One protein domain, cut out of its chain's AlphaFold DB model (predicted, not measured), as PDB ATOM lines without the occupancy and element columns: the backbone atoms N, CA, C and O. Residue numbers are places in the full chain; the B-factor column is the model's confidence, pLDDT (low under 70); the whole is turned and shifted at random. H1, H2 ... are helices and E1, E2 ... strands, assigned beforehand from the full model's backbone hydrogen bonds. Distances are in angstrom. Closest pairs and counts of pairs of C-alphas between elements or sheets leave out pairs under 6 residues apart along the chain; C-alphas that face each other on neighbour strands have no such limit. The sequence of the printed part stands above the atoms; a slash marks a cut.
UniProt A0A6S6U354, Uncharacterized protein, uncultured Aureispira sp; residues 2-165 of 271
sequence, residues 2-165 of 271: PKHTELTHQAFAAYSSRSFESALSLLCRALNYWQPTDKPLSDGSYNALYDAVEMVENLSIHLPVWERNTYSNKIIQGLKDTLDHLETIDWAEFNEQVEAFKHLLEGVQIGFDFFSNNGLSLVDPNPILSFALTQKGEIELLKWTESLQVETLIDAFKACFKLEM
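AT A GLANCE: This is residues 2 to 165 of the 271 residues of an uncharacterized protein of uncultured Aureispira sp (UniProt A0A6S6U354). An elongated helical body, H1 to H5, has a small strand hairpin and a sixth helix at one end. H1, H2 and H3 form an up-and-down bundle, each running against the one before; H4 packs beside H3, the long H5 slants across H2 and H4, and hairpin E1 E2 packs on residues 104 to 115 of H5 and on residues 150 to 161 of H6. The 164 printed residues run H1 H2 H3 H4 H5 E1 E2 H6, mostly helix, with one antiparallel sheet, E1 - E2. The whole is compact, radius of gyration of the C-alphas 16.4 A, spanning 54 by 31 by 27 A.

IN THESE COORDINATES: H1 is residues 3 to 16, from C-alpha 3 at (-14.348, -5.128, 48.470). H2 is 20 to 32, H3 43 to 62 (28.0 A), H4 70 to 84 and H5 91 to 117 (38.6 A). E1 is 129 to 133, E2 139 to 143, and H6 148 to 164 (24.8 A), ending at C-alpha 164 at (-34.984, -22.423, 44.216).

HOW THE PARTS SIT: Closest C-alphas are quoted. H1 and H2, a helical hairpin, touch at His 4 and Ala 30, 4.1 A, at a shallow tilt of 13 degrees, opposite ways. H1 touches H3 at Thr 5 and Ala 48, 5.2 A. H2 and H3 only just touch, with 3 pairs of C-alphas within 8 A, Leu 27 and Ala 52 closest at 6.6 A. H3 touches H4 at Val 53 and Ile 76, 6.4 A. H5 touches H2, with residues 102 to 113 alone, at Leu 105 and Cys 28, 6.2 A. It touches H4, with residues 94 to 104 alone, at Gln 97 and Leu 79, 5.7 A. E1 and E2 are antiparallel, N 130 to O 142 being 2.9 A. H6 is close to H5 but not clearly touching, Phe 157 to Phe 114, 7.2 A. Every O i to N i+4 pair is within hydrogen-bond range in H1 to H6.

THE WHOLE: The C-alphas farthest apart, of Glu 87 and Leu 148, are 54.4 A apart. The printed part has no cut. The link from H5 to E1, 11 residues, is long. Residues 136 to 137 and 159 to 165 have pLDDT under 70.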
ATOM      1  N   PRO A   2     -10.302  -2.604  47.395       88.94
ATOM      2  CA  PRO A   2     -11.548  -3.087  46.800       88.94
ATOM      3  C   PRO A   2     -12.235  -4.151  47.667       88.94
ATOM      4  O   PRO A   2     -11.567  -4.879  48.404       88.94
ATOM      5  N   LYS A   3     -13.570  -4.241  47.589       91.19
ATOM      6  CA  LYS A   3     -14.348  -5.128  48.470       91.19
ATOM      7  C   LYS A   3     -14.099  -6.610  48.184       91.19
ATOM      8  O   LYS A   3     -14.030  -7.394  49.128       91.19
ATOM      9  N   HIS A   4     -13.908  -6.986  46.918       89.88
ATOM     10  CA  HIS A   4     -13.561  -8.358  46.536       89.88
ATOM     11  C   HIS A   4     -12.205  -8.786  47.113       89.88
ATOM     12  O   HIS A   4     -12.103  -9.881  47.659       89.88
ATOM     13  N   THR A   5     -11.195  -7.908  47.109       94.62
ATOM     14  CA  THR A   5      -9.892  -8.172  47.747       94.62
ATOM     15  C   THR A   5     -10.031  -8.382  49.258       94.62
ATOM     16  O   THR A   5      -9.472  -9.325  49.809       94.62
ATOM     17  N   GLU A   6     -10.818  -7.543  49.942       95.38
ATOM     18  CA  GLU A   6     -11.065  -7.678  51.387       95.38
ATOM     19  C   GLU A   6     -11.688  -9.024  51.750       95.38
ATOM     20  O   GLU A   6     -11.222  -9.708  52.662       95.38
ATOM     21  N   LEU A   7     -12.746  -9.396  51.031       94.19
ATOM     22  CA  LEU A   7     -13.486 -10.624  51.284       94.19
ATOM     23  C   LEU A   7     -12.657 -11.861  50.941       94.19
ATOM     24  O   LEU A   7     -12.745 -12.852  51.658       94.19
ATOM     25  N   THR A   8     -11.801 -11.784  49.922       96.00
ATOM     26  CA  THR A   8     -10.906 -12.893  49.575       96.00
ATOM     27  C   THR A   8      -9.847 -13.129  50.650       96.00
ATOM     28  O   THR A   8      -9.624 -14.268  51.049       96.00
ATOM     29  N   HIS A   9      -9.265 -12.073  51.228       95.38
ATOM     30  CA  HIS A   9      -8.363 -12.231  52.374       95.38
ATOM     31  C   HIS A   9      -9.070 -12.840  53.596       95.38
ATOM     32  O   HIS A   9      -8.499 -13.679  54.296       95.38
ATOM     33  N   GLN A  10     -10.320 -12.444  53.863       96.56
ATOM     34  CA  GLN A  10     -11.119 -13.061  54.928       96.56
ATOM     35  C   GLN A  10     -11.406 -14.537  54.625       96.56
ATOM     36  O   GLN A  10     -11.322 -15.370  55.530       96.56
ATOM     37  N   ALA A  11     -11.694 -14.868  53.363       95.69
ATOM     38  CA  ALA A  11     -11.882 -16.244  52.923       95.69
ATOM     39  C   ALA A  11     -10.619 -17.081  53.143       95.69
ATOM     40  O   ALA A  11     -10.709 -18.170  53.701       95.69
ATOM     41  N   PHE A  12      -9.442 -16.546  52.814       95.19
ATOM     42  CA  PHE A  12      -8.161 -17.213  53.048       95.19
ATOM     43  C   PHE A  12      -7.901 -17.489  54.534       95.19
ATOM     44  O   PHE A  12      -7.454 -18.578  54.910       95.19
ATOM     45  N   ALA A  13      -8.233 -16.537  55.410       94.81
ATOM     46  CA  ALA A  13      -8.137 -16.735  56.854       94.81
ATOM     47  C   ALA A  13      -9.088 -17.842  57.351       94.81
ATOM     48  O   ALA A  13      -8.690 -18.673  58.169       94.81
ATOM     49  N   ALA A  14     -10.324 -17.889  56.837       93.00
ATOM     50  CA  ALA A  14     -11.290 -18.946  57.144       93.00
ATOM     51  C   ALA A  14     -10.855 -20.315  56.594       93.00
ATOM     52  O   ALA A  14     -10.971 -21.329  57.282       93.00
ATOM     53  N   TYR A  15     -10.290 -20.348  55.388       93.44
ATOM     54  CA  TYR A  15      -9.729 -21.550  54.779       93.44
ATOM     55  C   TYR A  15      -8.579 -22.108  55.629       93.44
ATOM     56  O   TYR A  15      -8.569 -23.288  55.980       93.44
ATOM     57  N   SER A  16      -7.663 -21.236  56.058       91.94
ATOM     58  CA  SER A  16      -6.514 -21.595  56.899       91.94
ATOM     59  C   SER A  16      -6.922 -22.146  58.270       91.94
ATOM     60  O   SER A  16      -6.238 -23.006  58.825       91.94
ATOM     61  N   SER A  17      -8.054 -21.690  58.816       92.25
ATOM     62  CA  SER A  17      -8.628 -22.216  60.061       92.25
ATOM     63  C   SER A  17      -9.511 -23.454  59.862       92.25
ATOM     64  O   SER A  17     -10.116 -23.928  60.822       92.25
ATOM     65  N   ARG A  18      -9.556 -24.008  58.639       88.19
ATOM     66  CA  ARG A  18     -10.399 -25.144  58.228       88.19
ATOM     67  C   ARG A  18     -11.904 -24.882  58.348       88.19
ATOM     68  O   ARG A  18     -12.692 -25.822  58.405       88.19
ATOM     69  N   SER A  19     -12.315 -23.615  58.348       89.56
ATOM     70  CA  SER A  19     -13.721 -23.217  58.251       89.56
ATOM     71  C   SER A  19     -14.134 -23.125  56.779       89.56
ATOM     72  O   SER A  19     -14.305 -22.039  56.223       89.56
ATOM     73  N   PHE A  20     -14.232 -24.281  56.119       89.19
ATOM     74  CA  PHE A  20     -14.401 -24.368  54.663       89.19
ATOM     75  C   PHE A  20     -15.721 -23.768  54.158       89.19
ATOM     76  O   PHE A  20     -15.717 -23.082  53.140       89.19
ATOM     77  N   GLU A  21     -16.819 -23.935  54.898       85.12
ATOM     78  CA  GLU A  21     -18.114 -23.303  54.590       85.12
ATOM     79  C   GLU A  21     -18.015 -21.775  54.609       85.12
ATOM     80  O   GLU A  21     -18.457 -21.090  53.689       85.12
ATOM     81  N   SER A  22     -17.378 -21.229  55.651       89.19
ATOM     82  CA  SER A  22     -17.179 -19.783  55.771       89.19
ATOM     83  C   SER A  22     -16.244 -19.261  54.683       89.19
ATOM     84  O   SER A  22     -16.494 -18.187  54.139       89.19
ATOM     85  N   ALA A  23     -15.189 -20.011  54.355       93.19
ATOM     86  CA  ALA A  23     -14.267 -19.663  53.283       93.19
ATOM     87  C   ALA A  23     -14.998 -19.571  51.937       93.19
ATOM     88  O   ALA A  23     -14.913 -18.539  51.274       93.19
ATOM     89  N   LEU A  24     -15.777 -20.595  51.575       91.56
ATOM     90  CA  LEU A  24     -16.537 -20.615  50.325       91.56
ATOM     91  C   LEU A  24     -17.585 -19.495  50.269       91.56
ATOM     92  O   LEU A  24     -17.635 -18.755  49.290       91.56
ATOM     93  N   SER A  25     -18.338 -19.284  51.351       85.56
ATOM     94  CA  SER A  25     -19.337 -18.212  51.424       85.56
ATOM     95  C   SER A  25     -18.708 -16.827  51.228       85.56
ATOM     96  O   SER A  25     -19.248 -15.970  50.520       85.56
ATOM     97  N   LEU A  26     -17.530 -16.597  51.815       91.12
ATOM     98  CA  LEU A  26     -16.772 -15.358  51.633       91.12
ATOM     99  C   LEU A  26     -16.244 -15.207  50.200       91.12
ATOM    100  O   LEU A  26     -16.300 -14.092  49.681       91.12
ATOM    101  N   LEU A  27     -15.814 -16.289  49.541       93.50
ATOM    102  CA  LEU A  27     -15.414 -16.270  48.126       93.50
ATOM    103  C   LEU A  27     -16.586 -15.945  47.197       93.50
ATOM    104  O   LEU A  27     -16.468 -15.039  46.370       93.50
ATOM    105  N   CYS A  28     -17.740 -16.593  47.371       86.19
ATOM    106  CA  CYS A  28     -18.954 -16.280  46.611       86.19
ATOM    107  C   CYS A  28     -19.334 -14.802  46.766       86.19
ATOM    108  O   CYS A  28     -19.651 -14.104  45.800       86.19
ATOM    109  N   ARG A  29     -19.254 -14.272  47.993       86.12
ATOM    110  CA  ARG A  29     -19.485 -12.845  48.250       86.12
ATOM    111  C   ARG A  29     -18.424 -11.966  47.601       86.12
ATOM    112  O   ARG A  29     -18.789 -10.921  47.080       86.12
ATOM    113  N   ALA A  30     -17.151 -12.357  47.622       89.69
ATOM    114  CA  ALA A  30     -16.068 -11.613  46.985       89.69
ATOM    115  C   ALA A  30     -16.302 -11.466  45.477       89.69
ATOM    116  O   ALA A  30     -16.259 -10.345  44.971       89.69
ATOM    117  N   LEU A  31     -16.635 -12.562  44.784       89.12
ATOM    118  CA  LEU A  31     -16.906 -12.554  43.342       89.12
ATOM    119  C   LEU A  31     -18.173 -11.779  42.968       89.12
ATOM    120  O   LEU A  31     -18.243 -11.216  41.883       89.12
ATOM    121  N   ASN A  32     -19.149 -11.649  43.867       86.50
ATOM    122  CA  ASN A  32     -20.297 -10.765  43.638       86.50
ATOM    123  C   ASN A  32     -19.931  -9.272  43.576       86.50
ATOM    124  O   ASN A  32     -20.691  -8.484  43.016       86.50
ATOM    125  N   TYR A  33     -18.779  -8.876  44.126       87.31
ATOM    126  CA  TYR A  33     -18.231  -7.526  43.958       87.31
ATOM    127  C   TYR A  33     -17.286  -7.408  42.758       87.31
ATOM    128  O   TYR A  33     -16.817  -6.302  42.478       87.31
ATOM    129  N   TRP A  34     -17.001  -8.507  42.055       86.12
ATOM    130  CA  TRP A  34     -16.249  -8.451  40.810       86.12
ATOM    131  C   TRP A  34     -17.060  -7.709  39.747       86.12
ATOM    132  O   TRP A  34     -18.284  -7.829  39.680       86.12
ATOM    133  N   GLN A  35     -16.379  -6.905  38.939       85.50
ATOM    134  CA  GLN A  35     -16.973  -6.209  37.805       85.50
ATOM    135  C   GLN A  35     -16.161  -6.558  36.560       85.50
ATOM    136  O   GLN A  35     -14.928  -6.521  36.642       85.50
ATOM    137  N   PRO A  36     -16.815  -6.864  35.426       89.19
ATOM    138  CA  PRO A  36     -16.114  -7.091  34.173       89.19
ATOM    139  C   PRO A  36     -15.183  -5.925  33.837       89.19
ATOM    140  O   PRO A  36     -15.527  -4.759  34.063       89.19
ATOM    141  N   THR A  37     -14.006  -6.227  33.297       90.38
ATOM    142  CA  THR A  37     -13.013  -5.206  32.948       90.38
ATOM    143  C   THR A  37     -12.426  -5.416  31.560       90.38
ATOM    144  O   THR A  37     -12.266  -6.539  31.099       90.38
ATOM    145  N   ASP A  38     -12.109  -4.309  30.896       92.19
ATOM    146  CA  ASP A  38     -11.401  -4.226  29.619       92.19
ATOM    147  C   ASP A  38      -9.948  -3.745  29.797       92.19
ATOM    148  O   ASP A  38      -9.290  -3.341  28.835       92.19
ATOM    149  N   LYS A  39      -9.457  -3.716  31.043       89.62
ATOM    150  CA  LYS A  39      -8.164  -3.137  31.419       89.62
ATOM    151  C   LYS A  39      -7.374  -4.082  32.317       89.62
ATOM    152  O   LYS A  39      -7.977  -4.838  33.076       89.62
ATOM    153  N   PRO A  40      -6.031  -3.954  32.318       88.75
ATOM    154  CA  PRO A  40      -5.170  -4.662  33.254       88.75
ATOM    155  C   PRO A  40      -5.664  -4.558  34.696       88.75
ATOM    156  O   PRO A  40      -5.987  -3.471  35.187       88.75
ATOM    157  N   LEU A  41      -5.701  -5.704  35.371       89.00
ATOM    158  CA  LEU A  41      -6.033  -5.784  36.784       89.00
ATOM    159  C   LEU A  41      -4.972  -5.056  37.609       89.00
ATOM    160  O   LEU A  41      -3.780  -5.144  37.332       89.00
ATOM    161  N   SER A  42      -5.393  -4.381  38.677       91.94
ATOM    162  CA  SER A  42      -4.448  -4.007  39.731       91.94
ATOM    163  C   SER A  42      -3.914  -5.263  40.422       91.94
ATOM    164  O   SER A  42      -4.702  -6.188  40.632       91.94
ATOM    165  N   ASP A  43      -2.672  -5.238  40.907       92.44
ATOM    166  CA  ASP A  43      -2.043  -6.343  41.654       92.44
ATOM    167  C   ASP A  43      -2.959  -6.928  42.741       92.44
ATOM    168  O   ASP A  43      -3.097  -8.138  42.868       92.44
ATOM    169  N   GLY A  44      -3.668  -6.078  43.492       93.00
ATOM    170  CA  GLY A  44      -4.584  -6.535  44.543       93.00
ATOM    171  C   GLY A  44      -5.857  -7.233  44.041       93.00
ATOM    172  O   GLY A  44      -6.449  -8.021  44.774       93.00
ATOM    173  N   SER A  45      -6.300  -6.952  42.815       93.19
ATOM    174  CA  SER A  45      -7.429  -7.652  42.183       93.19
ATOM    175  C   SER A  45      -6.974  -8.955  41.546       93.19
ATOM    176  O   SER A  45      -7.678  -9.951  41.660       93.19
ATOM    177  N   TYR A  46      -5.797  -8.933  40.917       93.75
ATOM    178  CA  TYR A  46      -5.146 -10.119  40.379       93.75
ATOM    179  C   TYR A  46      -4.887 -11.150  41.483       93.75
ATOM    180  O   TYR A  46      -5.428 -12.249  41.413       93.75
ATOM    181  N   ASN A  47      -4.175 -10.761  42.548       94.56
ATOM    182  CA  ASN A  47      -3.860 -11.653  43.665       94.56
ATOM    183  C   ASN A  47      -5.129 -12.208  44.316       94.56
ATOM    184  O   ASN A  47      -5.200 -13.395  44.585       94.56
ATOM    185  N   ALA A  48      -6.164 -11.381  44.503       95.44
ATOM    186  CA  ALA A  48      -7.428 -11.862  45.051       95.44
ATOM    187  C   ALA A  48      -8.079 -12.931  44.155       95.44
ATOM    188  O   ALA A  48      -8.527 -13.961  44.644       95.44
ATOM    189  N   LEU A  49      -8.139 -12.721  42.840       95.12
ATOM    190  CA  LEU A  49      -8.737 -13.718  41.955       95.12
ATOM    191  C   LEU A  49      -7.891 -14.999  41.886       95.12
ATOM    192  O   LEU A  49      -8.444 -16.095  41.917       95.12
ATOM    193  N   TYR A  50      -6.567 -14.860  41.866       95.56
ATOM    194  CA  TYR A  50      -5.630 -15.980  41.891       95.56
ATOM    195  C   TYR A  50      -5.756 -16.801  43.188       95.56
ATOM    196  O   TYR A  50      -5.973 -18.010  43.131       95.56
ATOM    197  N   ASP A  51      -5.763 -16.141  44.350       95.50
ATOM    198  CA  ASP A  51      -5.976 -16.772  45.659       95.50
ATOM    199  C   ASP A  51      -7.330 -17.496  45.721       95.50
ATOM    200  O   ASP A  51      -7.436 -18.590  46.278       95.50
ATOM    201  N   ALA A  52      -8.384 -16.903  45.144       96.56
ATOM    202  CA  ALA A  52      -9.699 -17.534  45.053       96.56
ATOM    203  C   ALA A  52      -9.645 -18.837  44.243       96.56
ATOM    204  O   ALA A  52     -10.174 -19.852  44.695       96.56
ATOM    205  N   VAL A  53      -8.985 -18.831  43.082       96.81
ATOM    206  CA  VAL A  53      -8.821 -20.025  42.238       96.81
ATOM    207  C   VAL A  53      -8.011 -21.103  42.958       96.81
ATOM    208  O   VAL A  53      -8.451 -22.252  43.003       96.81
ATOM    209  N   GLU A  54      -6.891 -20.752  43.594       95.62
ATOM    210  CA  GLU A  54      -6.074 -21.716  44.343       95.62
ATOM    211  C   GLU A  54      -6.812 -22.308  45.547       95.62
ATOM    212  O   GLU A  54      -6.739 -23.514  45.795       95.62
ATOM    213  N   MET A  55      -7.554 -21.494  46.302       95.44
ATOM    214  CA  MET A  55      -8.370 -21.997  47.410       95.44
ATOM    215  C   MET A  55      -9.398 -23.011  46.917       95.44
ATOM    216  O   MET A  55      -9.551 -24.072  47.520       95.44
ATOM    217  N   VAL A  56     -10.083 -22.712  45.816       94.88
ATOM    218  CA  VAL A  56     -11.122 -23.578  45.247       94.88
ATOM    219  C   VAL A  56     -10.529 -24.865  44.690       94.88
ATOM    220  O   VAL A  56     -11.069 -25.942  44.938       94.88
ATOM    221  N   GLU A  57      -9.390 -24.780  44.004       94.69
ATOM    222  CA  GLU A  57      -8.649 -25.952  43.548       94.69
ATOM    223  C   GLU A  57      -8.282 -26.862  44.727       94.69
ATOM    224  O   GLU A  57      -8.559 -28.061  44.692       94.69
ATOM    225  N   ASN A  58      -7.749 -26.300  45.811       92.50
ATOM    226  CA  ASN A  58      -7.385 -27.078  46.993       92.50
ATOM    227  C   ASN A  58      -8.605 -27.651  47.727       92.50
ATOM    228  O   ASN A  58      -8.580 -28.811  48.141       92.50
ATOM    229  N   LEU A  59      -9.689 -26.883  47.874       91.12
ATOM    230  CA  LEU A  59     -10.951 -27.373  48.443       91.12
ATOM    231  C   LEU A  59     -11.470 -28.579  47.657       91.12
ATOM    232  O   LEU A  59     -11.837 -29.585  48.254       91.12
ATOM    233  N   SER A  60     -11.419 -28.504  46.326       89.62
ATOM    234  CA  SER A  60     -11.866 -29.574  45.432       89.62
ATOM    235  C   SER A  60     -11.015 -30.849  45.506       89.62
ATOM    236  O   SER A  60     -11.466 -31.915  45.107       89.62
ATOM    237  N   ILE A  61      -9.779 -30.760  46.006       87.94
ATOM    238  CA  ILE A  61      -8.900 -31.920  46.226       87.94
ATOM    239  C   ILE A  61      -9.124 -32.519  47.619       87.94
ATOM    240  O   ILE A  61      -9.007 -33.729  47.804       87.94
ATOM    241  N   HIS A  62      -9.405 -31.678  48.614       86.44
ATOM    242  CA  HIS A  62      -9.394 -32.078  50.021       86.44
ATOM    243  C   HIS A  62     -10.768 -32.361  50.624       86.44
ATOM    244  O   HIS A  62     -10.818 -32.874  51.742       86.44
ATOM    245  N   LEU A  63     -11.860 -32.044  49.928       90.56
ATOM    246  CA  LEU A  63     -13.221 -32.304  50.389       90.56
ATOM    247  C   LEU A  63     -13.835 -33.474  49.610       90.56
ATOM    248  O   LEU A  63     -14.287 -33.270  48.486       90.56
ATOM    249  N   PRO A  64     -13.913 -34.681  50.208       87.81
ATOM    250  CA  PRO A  64     -14.419 -35.880  49.531       87.81
ATOM    251  C   PRO A  64     -15.880 -35.762  49.086       87.81
ATOM    252  O   PRO A  64     -16.323 -36.471  48.192       87.81
ATOM    253  N   VAL A  65     -16.645 -34.871  49.722       90.94
ATOM    254  CA  VAL A  65     -18.046 -34.622  49.371       90.94
ATOM    255  C   VAL A  65     -18.209 -33.880  48.045       90.94
ATOM    256  O   VAL A  65     -19.289 -33.953  47.468       90.94
ATOM    257  N   TRP A  66     -17.178 -33.173  47.569       93.31
ATOM    258  CA  TRP A  66     -17.199 -32.499  46.275       93.31
ATOM    259  C   TRP A  66     -16.399 -33.305  45.253       93.31
ATOM    260  O   TRP A  66     -15.171 -33.279  45.213       93.31
ATOM    261  N   GLU A  67     -17.123 -33.979  44.369       91.06
ATOM    262  CA  GLU A  67     -16.550 -34.786  43.303       91.06
ATOM    263  C   GLU A  67     -16.125 -33.905  42.125       91.06
ATOM    264  O   GLU A  67     -16.949 -33.363  41.373       91.06
ATOM    265  N   ARG A  68     -14.805 -33.755  41.950       88.19
ATOM    266  CA  ARG A  68     -14.238 -33.095  40.769       88.19
ATOM    267  C   ARG A  68     -14.553 -33.902  39.521       88.19
ATOM    268  O   ARG A  68     -14.307 -35.101  39.445       88.19
ATOM    269  N   ASN A  69     -14.987 -33.206  38.481       89.75
ATOM    270  CA  ASN A  69     -15.214 -33.806  37.179       89.75
ATOM    271  C   ASN A  69     -14.611 -32.936  36.072       89.75
ATOM    272  O   ASN A  69     -14.005 -31.892  36.317       89.75
ATOM    273  N   THR A  70     -14.773 -33.369  34.824       89.62
ATOM    274  CA  THR A  70     -14.235 -32.659  33.659       89.62
ATOM    275  C   THR A  70     -14.699 -31.202  33.587       89.62
ATOM    276  O   THR A  70     -13.938 -30.349  33.143       89.62
ATOM    277  N   TYR A  71     -15.924 -30.903  34.031       89.38
ATOM    278  CA  TYR A  71     -16.476 -29.552  33.996       89.38
ATOM    279  C   TYR A  71     -15.811 -28.631  35.022       89.38
ATOM    280  O   TYR A  71     -15.247 -27.608  34.631       89.38
ATOM    281  N   SER A  72     -15.809 -29.007  36.307       92.31
ATOM    282  CA  SER A  72     -15.174 -28.186  37.346       92.31
ATOM    283  C   SER A  72     -13.673 -28.032  37.102       92.31
ATOM    284  O   SER A  72     -13.140 -26.934  37.240       92.31
ATOM    285  N   ASN A  73     -13.007 -29.088  36.618       94.00
ATOM    286  CA  ASN A  73     -11.600 -29.039  36.215       94.00
ATOM    287  C   ASN A  73     -11.346 -28.017  35.115       94.00
ATOM    288  O   ASN A  73     -10.400 -27.243  35.217       94.00
ATOM    289  N   LYS A  74     -12.182 -28.020  34.072       94.50
ATOM    290  CA  LYS A  74     -12.029 -27.112  32.937       94.50
ATOM    291  C   LYS A  74     -12.175 -25.654  33.365       94.50
ATOM    292  O   LYS A  74     -11.401 -24.829  32.902       94.50
ATOM    293  N   ILE A  75     -13.145 -25.341  34.225       94.38
ATOM    294  CA  ILE A  75     -13.361 -23.964  34.692       94.38
ATOM    295  C   ILE A  75     -12.196 -23.491  35.562       94.38
ATOM    296  O   ILE A  75     -11.655 -22.418  35.309       94.38
ATOM    297  N   ILE A  76     -11.798 -24.293  36.557       95.31
ATOM    298  CA  ILE A  76     -10.713 -23.935  37.483       95.31
ATOM    299  C   ILE A  76      -9.403 -23.743  36.712       95.31
ATOM    300  O   ILE A  76      -8.773 -22.699  36.851       95.31
ATOM    301  N   GLN A  77      -9.021 -24.714  35.871       95.69
ATOM    302  CA  GLN A  77      -7.766 -24.614  35.123       95.69
ATOM    303  C   GLN A  77      -7.820 -23.549  34.033       95.69
ATOM    304  O   GLN A  77      -6.851 -22.827  33.871       95.69
ATOM    305  N   GLY A  78      -8.952 -23.375  33.345       94.88
ATOM    306  CA  GLY A  78      -9.079 -22.339  32.320       94.88
ATOM    307  C   GLY A  78      -8.838 -20.936  32.877       94.88
ATOM    308  O   GLY A  78      -8.083 -20.168  32.289       94.88
ATOM    309  N   LEU A  79      -9.417 -20.614  34.039       95.75
ATOM    310  CA  LEU A  79      -9.174 -19.319  34.673       95.75
ATOM    311  C   LEU A  79      -7.743 -19.208  35.224       95.75
ATOM    312  O   LEU A  79      -7.134 -18.145  35.112       95.75
ATOM    313  N   LYS A  80      -7.197 -20.290  35.792       95.38
ATOM    314  CA  LYS A  80      -5.817 -20.324  36.297       95.38
ATOM    315  C   LYS A  80      -4.794 -20.085  35.185       95.38
ATOM    316  O   LYS A  80      -3.965 -19.193  35.312       95.38
ATOM    317  N   ASP A  81      -4.923 -20.805  34.074       94.19
ATOM    318  CA  ASP A  81      -4.048 -20.690  32.906       94.19
ATOM    319  C   ASP A  81      -4.042 -19.254  32.358       94.19
ATOM    320  O   ASP A  81      -2.985 -18.719  32.019       94.19
ATOM    321  N   THR A  82      -5.211 -18.605  32.313       93.56
ATOM    322  CA  THR A  82      -5.339 -17.206  31.886       93.56
ATOM    323  C   THR A  82      -4.672 -16.237  32.864       93.56
ATOM    324  O   THR A  82      -4.026 -15.279  32.437       93.56
ATOM    325  N   LEU A  83      -4.790 -16.478  34.174       92.94
ATOM    326  CA  LEU A  83      -4.115 -15.675  35.198       92.94
ATOM    327  C   LEU A  83      -2.591 -15.837  35.148       92.94
ATOM    328  O   LEU A  83      -1.882 -14.852  35.337       92.94
ATOM    329  N   ASP A  84      -2.086 -17.023  34.815       92.69
ATOM    330  CA  ASP A  84      -0.647 -17.272  34.656       92.69
ATOM    331  C   ASP A  84      -0.048 -16.563  33.419       92.69
ATOM    332  O   ASP A  84       1.166 -16.364  33.346       92.69
ATOM    333  N   HIS A  85      -0.881 -16.136  32.459       90.31
ATOM    334  CA  HIS A  85      -0.456 -15.576  31.167       90.31
ATOM    335  C   HIS A  85      -1.141 -14.236  30.819       90.31
ATOM    336  O   HIS A  85      -1.629 -14.035  29.703       90.31
ATOM    337  N   LEU A  86      -1.136 -13.271  31.748       81.06
ATOM    338  CA  LEU A  86      -1.804 -11.965  31.575       81.06
ATOM    339  C   LEU A  86      -1.315 -11.122  30.379       81.06
ATOM    340  O   LEU A  86      -2.029 -10.223  29.933       81.06
ATOM    341  N   GLU A  87      -0.103 -11.360  29.869       82.19
ATOM    342  CA  GLU A  87       0.515 -10.537  28.812       82.19
ATOM    343  C   GLU A  87      -0.245 -10.589  27.474       82.19
ATOM    344  O   GLU A  87      -0.129  -9.671  26.660       82.19
ATOM    345  N   THR A  88      -1.044 -11.637  27.253       82.44
ATOM    346  CA  THR A  88      -1.793 -11.878  26.010       82.44
ATOM    347  C   THR A  88      -3.288 -12.086  26.250       82.44
ATOM    348  O   THR A  88      -3.935 -12.801  25.487       82.44
ATOM    349  N   ILE A  89      -3.837 -11.498  27.315       90.00
ATOM    350  CA  ILE A  89      -5.233 -11.719  27.702       90.00
ATOM    351  C   ILE A  89      -6.213 -11.178  26.648       90.00
ATOM    352  O   ILE A  89      -6.140 -10.017  26.232       90.00
ATOM    353  N   ASP A  90      -7.178 -12.013  26.267       92.88
ATOM    354  CA  ASP A  90      -8.444 -11.546  25.713       92.88
ATOM    355  C   ASP A  90      -9.371 -11.206  26.887       92.88
ATOM    356  O   ASP A  90      -9.795 -12.076  27.647       92.88
ATOM    357  N   TRP A  91      -9.663  -9.916  27.069       92.81
ATOM    358  CA  TRP A  91     -10.486  -9.448  28.185       92.81
ATOM    359  C   TRP A  91     -11.933  -9.939  28.112       92.81
ATOM    360  O   TRP A  91     -12.564 -10.103  29.155       92.81
ATOM    361  N   ALA A  92     -12.482 -10.175  26.918       93.00
ATOM    362  CA  ALA A  92     -13.832 -10.715  26.794       93.00
ATOM    363  C   ALA A  92     -13.864 -12.168  27.281       93.00
ATOM    364  O   ALA A  92     -14.667 -12.497  28.153       93.00
ATOM    365  N   GLU A  93     -12.928 -12.990  26.801       93.56
ATOM    366  CA  GLU A  93     -12.792 -14.386  27.231       93.56
ATOM    367  C   GLU A  93     -12.497 -14.490  28.733       93.56
ATOM    368  O   GLU A  93     -13.133 -15.266  29.443       93.56
ATOM    369  N   PHE A  94     -11.589 -13.662  29.251       95.00
ATOM    370  CA  PHE A  94     -11.269 -13.629  30.676       95.00
ATOM    371  C   PHE A  94     -12.499 -13.314  31.541       95.00
ATOM    372  O   PHE A  94     -12.748 -13.997  32.535       95.00
ATOM    373  N   ASN A  95     -13.312 -12.320  31.164       94.00
ATOM    374  CA  ASN A  95     -14.536 -12.008  31.905       94.00
ATOM    375  C   ASN A  95     -15.549 -13.165  31.852       94.00
ATOM    376  O   ASN A  95     -16.178 -13.459  32.868       94.00
ATOM    377  N   GLU A  96     -15.685 -13.855  30.713       92.94
ATOM    378  CA  GLU A  96     -16.524 -15.059  30.609       92.94
ATOM    379  C   GLU A  96     -16.025 -16.189  31.521       92.94
ATOM    380  O   GLU A  96     -16.828 -16.856  32.176       92.94
ATOM    381  N   GLN A  97     -14.707 -16.381  31.622       94.81
ATOM    382  CA  GLN A  97     -14.108 -17.365  32.525       94.81
ATOM    383  C   GLN A  97     -14.349 -17.019  34.001       94.81
ATOM    384  O   GLN A  97     -14.668 -17.913  34.788       94.81
ATOM    385  N   VAL A  98     -14.259 -15.740  34.385       94.50
ATOM    386  CA  VAL A  98     -14.584 -15.298  35.754       94.50
ATOM    387  C   VAL A  98     -16.059 -15.530  36.075       94.50
ATOM    388  O   VAL A  98     -16.374 -16.029  37.156       94.50
ATOM    389  N   GLU A  99     -16.968 -15.235  35.145       89.69
ATOM    390  CA  GLU A  99     -18.394 -15.520  35.336       89.69
ATOM    391  C   GLU A  99     -18.665 -17.026  35.441       89.69
ATOM    392  O   GLU A  99     -19.385 -17.457  36.343       89.69
ATOM    393  N   ALA A 100     -18.040 -17.856  34.603       90.12
ATOM    394  CA  ALA A 100     -18.150 -19.310  34.712       90.12
ATOM    395  C   ALA A 100     -17.630 -19.827  36.065       90.12
ATOM    396  O   ALA A 100     -18.256 -20.687  36.690       90.12
ATOM    397  N   PHE A 101     -16.521 -19.271  36.556       94.31
ATOM    398  CA  PHE A 101     -15.969 -19.587  37.873       94.31
ATOM    399  C   PHE A 101     -16.895 -19.158  39.015       94.31
ATOM    400  O   PHE A 101     -17.087 -19.905  39.974       94.31
ATOM    401  N   LYS A 102     -17.547 -18.001  38.894       90.38
ATOM    402  CA  LYS A 102     -18.573 -17.563  39.842       90.38
ATOM    403  C   LYS A 102     -19.745 -18.546  39.910       90.38
ATOM    404  O   LYS A 102     -20.111 -18.966  41.004       90.38
ATOM    405  N   HIS A 103     -20.272 -18.967  38.761       84.69
ATOM    406  CA  HIS A 103     -21.377 -19.933  38.696       84.69
ATOM    407  C   HIS A 103     -20.974 -21.296  39.272       84.69
ATOM    408  O   HIS A 103     -21.772 -21.952  39.941       84.69
ATOM    409  N   LEU A 104     -19.721 -21.716  39.054       89.81
ATOM    410  CA  LEU A 104     -19.167 -22.903  39.700       89.81
ATOM    411  C   LEU A 104     -19.254 -22.773  41.227       89.81
ATOM    412  O   LEU A 104     -19.778 -23.678  41.871       89.81
ATOM    413  N   LEU A 105     -18.784 -21.662  41.807       90.31
ATOM    414  CA  LEU A 105     -18.791 -21.489  43.264       90.31
ATOM    415  C   LEU A 105     -20.183 -21.398  43.870       90.31
ATOM    416  O   LEU A 105     -20.398 -21.944  44.950       90.31
ATOM    417  N   GLU A 106     -21.130 -20.772  43.180       84.19
ATOM    418  CA  GLU A 106     -22.532 -20.762  43.604       84.19
ATOM    419  C   GLU A 106     -23.090 -22.191  43.685       84.19
ATOM    420  O   GLU A 106     -23.684 -22.562  44.699       84.19
ATOM    421  N   GLY A 107     -22.807 -23.035  42.688       82.56
ATOM    422  CA  GLY A 107     -23.176 -24.452  42.716       82.56
ATOM    423  C   GLY A 107     -22.516 -25.228  43.863       82.56
ATOM    424  O   GLY A 107     -23.177 -26.017  44.538       82.56
ATOM    425  N   VAL A 108     -21.226 -24.994  44.134       89.62
ATOM    426  CA  VAL A 108     -20.539 -25.638  45.272       89.62
ATOM    427  C   VAL A 108     -21.142 -25.178  46.602       89.62
ATOM    428  O   VAL A 108     -21.334 -26.004  47.493       89.62
ATOM    429  N   GLN A 109     -21.487 -23.893  46.734       87.00
ATOM    430  CA  GLN A 109     -22.085 -23.341  47.952       87.00
ATOM    431  C   GLN A 109     -23.432 -23.994  48.254       87.00
ATOM    432  O   GLN A 109     -23.643 -24.424  49.382       87.00
ATOM    433  N   ILE A 110     -24.305 -24.138  47.253       82.50
ATOM    434  CA  ILE A 110     -25.595 -24.828  47.414       82.50
ATOM    435  C   ILE A 110     -25.373 -26.289  47.844       82.50
ATOM    436  O   ILE A 110     -26.072 -26.793  48.725       82.50
ATOM    437  N   GLY A 111     -24.375 -26.967  47.265       85.75
ATOM    438  CA  GLY A 111     -23.985 -28.318  47.675       85.75
ATOM    439  C   GLY A 111     -23.556 -28.378  49.143       85.75
ATOM    440  O   GLY A 111     -24.032 -29.233  49.888       85.75
ATOM    441  N   PHE A 112     -22.715 -27.444  49.590       88.94
ATOM    442  CA  PHE A 112     -22.273 -27.381  50.986       88.94
ATOM    443  C   PHE A 112     -23.431 -27.074  51.928       88.94
ATOM    444  O   PHE A 112     -23.631 -27.810  52.889       88.94
ATOM    445  N   ASP A 113     -24.242 -26.066  51.610       81.44
ATOM    446  CA  ASP A 113     -25.404 -25.681  52.409       81.44
ATOM    447  C   ASP A 113     -26.373 -26.857  52.571       81.44
ATOM    448  O   ASP A 113     -26.894 -27.088  53.664       81.44
ATOM    449  N   PHE A 114     -26.594 -27.650  51.516       83.44
ATOM    450  CA  PHE A 114     -27.401 -28.863  51.614       83.44
ATOM    451  C   PHE A 114     -26.823 -29.859  52.625       83.44
ATOM    452  O   PHE A 114     -27.565 -30.374  53.463       83.44
ATOM    453  N   PHE A 115     -25.516 -30.123  52.582       88.06
ATOM    454  CA  PHE A 115     -24.870 -31.045  53.517       88.06
ATOM    455  C   PHE A 115     -24.969 -30.533  54.955       88.06
ATOM    456  O   PHE A 115     -25.464 -31.256  55.824       88.06
ATOM    457  N   SER A 116     -24.605 -29.274  55.198       83.75
ATOM    458  CA  SER A 116     -24.627 -28.660  56.529       83.75
ATOM    459  C   SER A 116     -26.040 -28.633  57.119       83.75
ATOM    460  O   SER A 116     -26.237 -29.025  58.271       83.75
ATOM    461  N   ASN A 117     -27.054 -28.275  56.322       78.31
ATOM    462  CA  ASN A 117     -28.457 -28.245  56.755       78.31
ATOM    463  C   ASN A 117     -29.025 -29.634  57.084       78.31
ATOM    464  O   ASN A 117     -29.970 -29.742  57.865       78.31
ATOM    465  N   ASN A 118     -28.448 -30.695  56.517       80.44
ATOM    466  CA  ASN A 118     -28.840 -32.078  56.784       80.44
ATOM    467  C   ASN A 118     -27.906 -32.783  57.782       80.44
ATOM    468  O   ASN A 118     -28.003 -33.998  57.964       80.44
ATOM    469  N   GLY A 119     -27.011 -32.042  58.447       85.38
ATOM    470  CA  GLY A 119     -26.084 -32.589  59.439       85.38
ATOM    471  C   GLY A 119     -25.044 -33.547  58.850       85.38
ATOM    472  O   GLY A 119     -24.525 -34.400  59.570       85.38
ATOM    473  N   LEU A 120     -24.756 -33.434  57.552       88.56
ATOM    474  CA  LEU A 120     -23.731 -34.210  56.864       88.56
ATOM    475  C   LEU A 120     -22.392 -33.471  56.940       88.56
ATOM    476  O   LEU A 120     -22.308 -32.272  56.689       88.56
ATOM    477  N   SER A 121     -21.328 -34.197  57.273       89.69
ATOM    478  CA  SER A 121     -19.985 -33.624  57.372       89.69
ATOM    479  C   SER A 121     -19.349 -33.462  55.990       89.69
ATOM    480  O   SER A 121     -19.245 -34.430  55.241       89.69
ATOM    481  N   LEU A 122     -18.840 -32.264  55.688       88.31
ATOM    482  CA  LEU A 122     -18.095 -31.988  54.449       88.31
ATOM    483  C   LEU A 122     -16.711 -32.656  54.404       88.31
ATOM    484  O   LEU A 122     -16.132 -32.837  53.337       88.31
ATOM    485  N   VAL A 123     -16.160 -32.996  55.570       90.00
ATOM    486  CA  VAL A 123     -14.804 -33.551  55.726       90.00
ATOM    487  C   VAL A 123     -14.820 -35.039  56.075       90.00
ATOM    488  O   VAL A 123     -13.800 -35.579  56.501       90.00
ATOM    489  N   ASP A 124     -15.978 -35.698  55.961       88.19
ATOM    490  CA  ASP A 124     -16.066 -37.140  56.176       88.19
ATOM    491  C   ASP A 124     -15.220 -37.869  55.116       88.19
ATOM    492  O   ASP A 124     -15.467 -37.678  53.923       88.19
ATOM    493  N   PRO A 125     -14.218 -38.683  55.504       86.69
ATOM    494  CA  PRO A 125     -13.428 -39.452  54.547       86.69
ATOM    495  C   PRO A 125     -14.237 -40.538  53.824       86.69
ATOM    496  O   PRO A 125     -13.771 -41.035  52.803       86.69
ATOM    497  N   ASN A 126     -15.405 -40.933  54.344       88.56
ATOM    498  CA  ASN A 126     -16.285 -41.937  53.740       88.56
ATOM    499  C   ASN A 126     -17.731 -41.421  53.713       88.56
ATOM    500  O   ASN A 126     -18.591 -41.949  54.428       88.56
ATOM    501  N   PRO A 127     -18.018 -40.374  52.926       91.12
ATOM    502  CA  PRO A 127     -19.318 -39.742  52.975       91.12
ATOM    503  C   PRO A 127     -20.385 -40.677  52.385       91.12
ATOM    504  O   PRO A 127     -20.150 -41.388  51.411       91.12
ATOM    505  N   ILE A 128     -21.591 -40.689  52.959       89.94
ATOM    506  CA  ILE A 128     -22.707 -41.505  52.435       89.94
ATOM    507  C   ILE A 128     -23.250 -40.972  51.097       89.94
ATOM    508  O   ILE A 128     -23.851 -41.716  50.315       89.94
ATOM    509  N   LEU A 129     -23.019 -39.681  50.855       91.38
ATOM    510  CA  LEU A 129     -23.402 -38.899  49.690       91.38
ATOM    511  C   LEU A 129     -22.251 -37.963  49.331       91.38
ATOM    512  O   LEU A 129     -21.578 -37.437  50.205       91.38
ATOM    513  N   SER A 130     -22.091 -37.689  48.053       92.94
ATOM    514  CA  SER A 130     -21.245 -36.609  47.540       92.94
ATOM    515  C   SER A 130     -22.021 -35.870  46.459       92.94
ATOM    516  O   SER A 130     -23.158 -36.241  46.148       92.94
ATOM    517  N   PHE A 131     -21.449 -34.818  45.896       92.00
ATOM    518  CA  PHE A 131     -22.065 -34.099  44.798       92.00
ATOM    519  C   PHE A 131     -21.043 -33.684  43.744       92.00
ATOM    520  O   PHE A 131     -19.884 -33.402  44.047       92.00
ATOM    521  N   ALA A 132     -21.500 -33.613  42.500       90.38
ATOM    522  CA  ALA A 132     -20.748 -33.111  41.361       90.38
ATOM    523  C   ALA A 132     -21.536 -31.998  40.661       90.38
ATOM    524  O   ALA A 132     -22.756 -31.908  40.791       90.38
ATOM    525  N   LEU A 133     -20.839 -31.157  39.893       84.06
ATOM    526  CA  LEU A 133     -21.472 -30.109  39.088       84.06
ATOM    527  C   LEU A 133     -21.506 -30.505  37.614       84.06
ATOM    528  O   LEU A 133     -20.469 -30.808  37.026       84.06
ATOM    529  N   THR A 134     -22.679 -30.496  36.990       80.62
ATOM    530  CA  THR A 134     -22.826 -30.803  35.562       80.62
ATOM    531  C   THR A 134     -22.318 -29.648  34.696       80.62
ATOM    532  O   THR A 134     -22.148 -28.525  35.165       80.62
ATOM    533  N   GLN A 135     -22.155 -29.880  33.385       71.81
ATOM    534  CA  GLN A 135     -21.778 -28.822  32.428       71.81
ATOM    535  C   GLN A 135     -22.743 -27.628  32.389       71.81
ATOM    536  O   GLN A 135     -22.402 -26.580  31.848       71.81
ATOM    537  N   LYS A 136     -23.952 -27.795  32.931       63.06
ATOM    538  CA  LYS A 136     -24.974 -26.752  33.015       63.06
ATOM    539  C   LYS A 136     -24.940 -25.991  34.347       63.06
ATOM    540  O   LYS A 136     -25.801 -25.147  34.561       63.06
ATOM    541  N   GLY A 137     -23.981 -26.294  35.231       60.62
ATOM    542  CA  GLY A 137     -23.892 -25.727  36.581       60.62
ATOM    543  C   GLY A 137     -24.880 -26.337  37.578       60.62
ATOM    544  O   GLY A 137     -25.084 -25.784  38.650       60.62
ATOM    545  N   GLU A 138     -25.509 -27.463  37.237       71.25
ATOM    546  CA  GLU A 138     -26.470 -28.134  38.116       71.25
ATOM    547  C   GLU A 138     -25.753 -29.081  39.068       71.25
ATOM    548  O   GLU A 138     -24.725 -29.657  38.715       71.25
ATOM    549  N   ILE A 139     -26.326 -29.297  40.245       81.94
ATOM    550  CA  ILE A 139     -25.786 -30.229  41.230       81.94
ATOM    551  C   ILE A 139     -26.388 -31.610  41.008       81.94
ATOM    552  O   ILE A 139     -27.606 -31.797  41.017       81.94
ATOM    553  N   GLU A 140     -25.512 -32.589  40.853       84.50
ATOM    554  CA  GLU A 140     -25.837 -34.005  40.837       84.50
ATOM    555  C   GLU A 140     -25.384 -34.628  42.157       84.50
ATOM    556  O   GLU A 140     -24.207 -34.550  42.504       84.50
ATOM    557  N   LEU A 141     -26.307 -35.253  42.893       89.19
ATOM    558  CA  LEU A 141     -25.949 -36.044  44.070       89.19
ATOM    559  C   LEU A 141     -25.494 -37.445  43.661       89.19
ATOM    560  O   LEU A 141     -26.171 -38.141  42.902       89.19
ATOM    561  N   LEU A 142     -24.381 -37.878  44.237       87.38
ATOM    562  CA  LEU A 142     -23.739 -39.160  43.992       87.38
ATOM    563  C   LEU A 142     -23.796 -40.005  45.265       87.38
ATOM    564  O   LEU A 142     -23.340 -39.593  46.335       87.38
ATOM    565  N   LYS A 143     -24.374 -41.200  45.146       90.56
ATOM    566  CA  LYS A 143     -24.548 -42.129  46.262       90.56
ATOM    567  C   LYS A 143     -23.352 -43.055  46.427       90.56
ATOM    568  O   LYS A 143     -22.924 -43.700  45.474       90.56
ATOM    569  N   TRP A 144     -22.876 -43.163  47.662       87.00
ATOM    570  CA  TRP A 144     -21.811 -44.095  48.044       87.00
ATOM    571  C   TRP A 144     -22.351 -45.339  48.749       87.00
ATOM    572  O   TRP A 144     -21.708 -46.388  48.757       87.00
ATOM    573  N   THR A 145     -23.542 -45.235  49.340       84.25
ATOM    574  CA  THR A 145     -24.193 -46.324  50.074       84.25
ATOM    575  C   THR A 145     -25.666 -46.429  49.697       84.25
ATOM    576  O   THR A 145     -26.355 -45.423  49.540       84.25
ATOM    577  N   GLU A 146     -26.163 -47.658  49.571       85.81
ATOM    578  CA  GLU A 146     -27.588 -47.927  49.368       85.81
ATOM    579  C   GLU A 146     -28.273 -47.995  50.739       85.81
ATOM    580  O   GLU A 146     -28.126 -48.974  51.476       85.81
ATOM    581  N   SER A 147     -28.999 -46.942  51.115       87.00
ATOM    582  CA  SER A 147     -29.783 -46.918  52.353       87.00
ATOM    583  C   SER A 147     -31.026 -46.040  52.222       87.00
ATOM    584  O   SER A 147     -31.049 -45.075  51.460       87.00
ATOM    585  N   LEU A 148     -32.056 -46.337  53.020       81.94
ATOM    586  CA  LEU A 148     -33.288 -45.540  53.051       81.94
ATOM    587  C   LEU A 148     -33.025 -44.075  53.445       81.94
ATOM    588  O   LEU A 148     -33.694 -43.168  52.955       81.94
ATOM    589  N   GLN A 149     -32.033 -43.841  54.310       83.00
ATOM    590  CA  GLN A 149     -31.606 -42.499  54.701       83.00
ATOM    591  C   GLN A 149     -31.047 -41.719  53.503       83.00
ATOM    592  O   GLN A 149     -31.412 -40.563  53.312       83.00
ATOM    593  N   VAL A 150     -30.203 -42.356  52.684       84.81
ATOM    594  CA  VAL A 150     -29.623 -41.749  51.475       84.81
ATOM    595  C   VAL A 150     -30.708 -41.418  50.451       84.81
ATOM    596  O   VAL A 150     -30.731 -40.301  49.943       84.81
ATOM    597  N   GLU A 151     -31.651 -42.329  50.208       81.44
ATOM    598  CA  GLU A 151     -32.781 -42.072  49.300       81.44
ATOM    599  C   GLU A 151     -33.649 -40.898  49.791       81.44
ATOM    600  O   GLU A 151     -33.990 -40.005  49.017       81.44
ATOM    601  N   THR A 152     -33.908 -40.818  51.102       80.31
ATOM    602  CA  THR A 152     -34.656 -39.696  51.703       80.31
ATOM    603  C   THR A 152     -33.931 -38.359  51.517       80.31
ATOM    604  O   THR A 152     -34.564 -37.345  51.229       80.31
ATOM    605  N   LEU A 153     -32.602 -38.340  51.658       82.19
ATOM    606  CA  LEU A 153     -31.782 -37.143  51.445       82.19
ATOM    607  C   LEU A 153     -31.777 -36.714  49.974       82.19
ATOM    608  O   LEU A 153     -31.889 -35.525  49.686       82.19
ATOM    609  N   ILE A 154     -31.709 -37.661  49.037       81.56
ATOM    610  CA  ILE A 154     -31.812 -37.368  47.601       81.56
ATOM    611  C   ILE A 154     -33.170 -36.737  47.273       81.56
ATOM    612  O   ILE A 154     -33.240 -35.769  46.513       81.56
ATOM    613  N   ASP A 155     -34.252 -37.246  47.858       77.69
ATOM    614  CA  ASP A 155     -35.584 -36.675  47.665       77.69
ATOM    615  C   ASP A 155     -35.717 -35.286  48.304       77.69
ATOM    616  O   ASP A 155     -36.285 -34.380  47.687       77.69
ATOM    617  N   ALA A 156     -35.124 -35.073  49.484       71.00
ATOM    618  CA  ALA A 156     -35.043 -33.757  50.117       71.00
ATOM    619  C   ALA A 156     -34.254 -32.754  49.257       71.00
ATOM    620  O   ALA A 156     -34.699 -31.624  49.071       71.00
ATOM    621  N   PHE A 157     -33.134 -33.172  48.662       75.38
ATOM    622  CA  PHE A 157     -32.344 -32.344  47.750       75.38
ATOM    623  C   PHE A 157     -33.152 -31.911  46.528       75.38
ATOM    624  O   PHE A 157     -33.222 -30.726  46.202       75.38
ATOM    625  N   LYS A 158     -33.838 -32.863  45.882       71.44
ATOM    626  CA  LYS A 158     -34.737 -32.566  44.760       71.44
ATOM    627  C   LYS A 158     -35.841 -31.598  45.182       71.44
ATOM    628  O   LYS A 158     -36.198 -30.722  44.400       71.44
ATOM    629  N   ALA A 159     -36.367 -31.718  46.401       64.62
ATOM    630  CA  ALA A 159     -37.357 -30.792  46.948       64.62
ATOM    631  C   ALA A 159     -36.791 -29.383  47.228       64.62
ATOM    632  O   ALA A 159     -37.491 -28.397  47.007       64.62
ATOM    633  N   CYS A 160     -35.530 -29.254  47.646       60.06
ATOM    634  CA  CYS A 160     -34.858 -27.958  47.793       60.06
ATOM    635  C   CYS A 160     -34.589 -27.294  46.436       60.06
ATOM    636  O   CYS A 160     -34.908 -26.122  46.256       60.06
ATOM    637  N   PHE A 161     -34.119 -28.052  45.444       58.44
ATOM    638  CA  PHE A 161     -33.935 -27.550  44.075       58.44
ATOM    639  C   PHE A 161     -35.267 -27.087  43.453       58.44
ATOM    640  O   PHE A 161     -35.345 -26.085  42.745       58.44
ATOM    641  N   LYS A 162     -36.360 -27.781  43.792       53.22
ATOM    642  CA  LYS A 162     -37.738 -27.384  43.475       53.22
ATOM    643  C   LYS A 162     -38.138 -26.028  44.101       53.22
ATOM    644  O   LYS A 162     -38.937 -25.317  43.498       53.22
ATOM    645  N   LEU A 163     -37.595 -25.652  45.266       48.94
ATOM    646  CA  LEU A 163     -37.861 -24.368  45.941       48.94
ATOM    647  C   LEU A 163     -37.039 -23.197  45.372       48.94
ATOM    648  O   LEU A 163     -37.524 -22.066  45.370       48.94
ATOM    649  N   GLU A 164     -35.832 -23.448  44.857       50.31
ATOM    650  CA  GLU A 164     -34.984 -22.423  44.216       50.31
ATOM    651  C   GLU A 164     -35.493 -21.974  42.837       50.31
ATOM    652  O   GLU A 164     -35.097 -20.919  42.333       50.31
ATOM    653  N   MET A 165     -36.446 -22.703  42.247       58.75
ATOM    654  CA  MET A 165     -37.241 -22.226  41.113       58.75
ATOM    655  C   MET A 165     -38.208 -21.130  41.590       58.75
ATOM    656  O   MET A 165     -39.411 -21.320  41.722       58.75
TER     657      MET A 165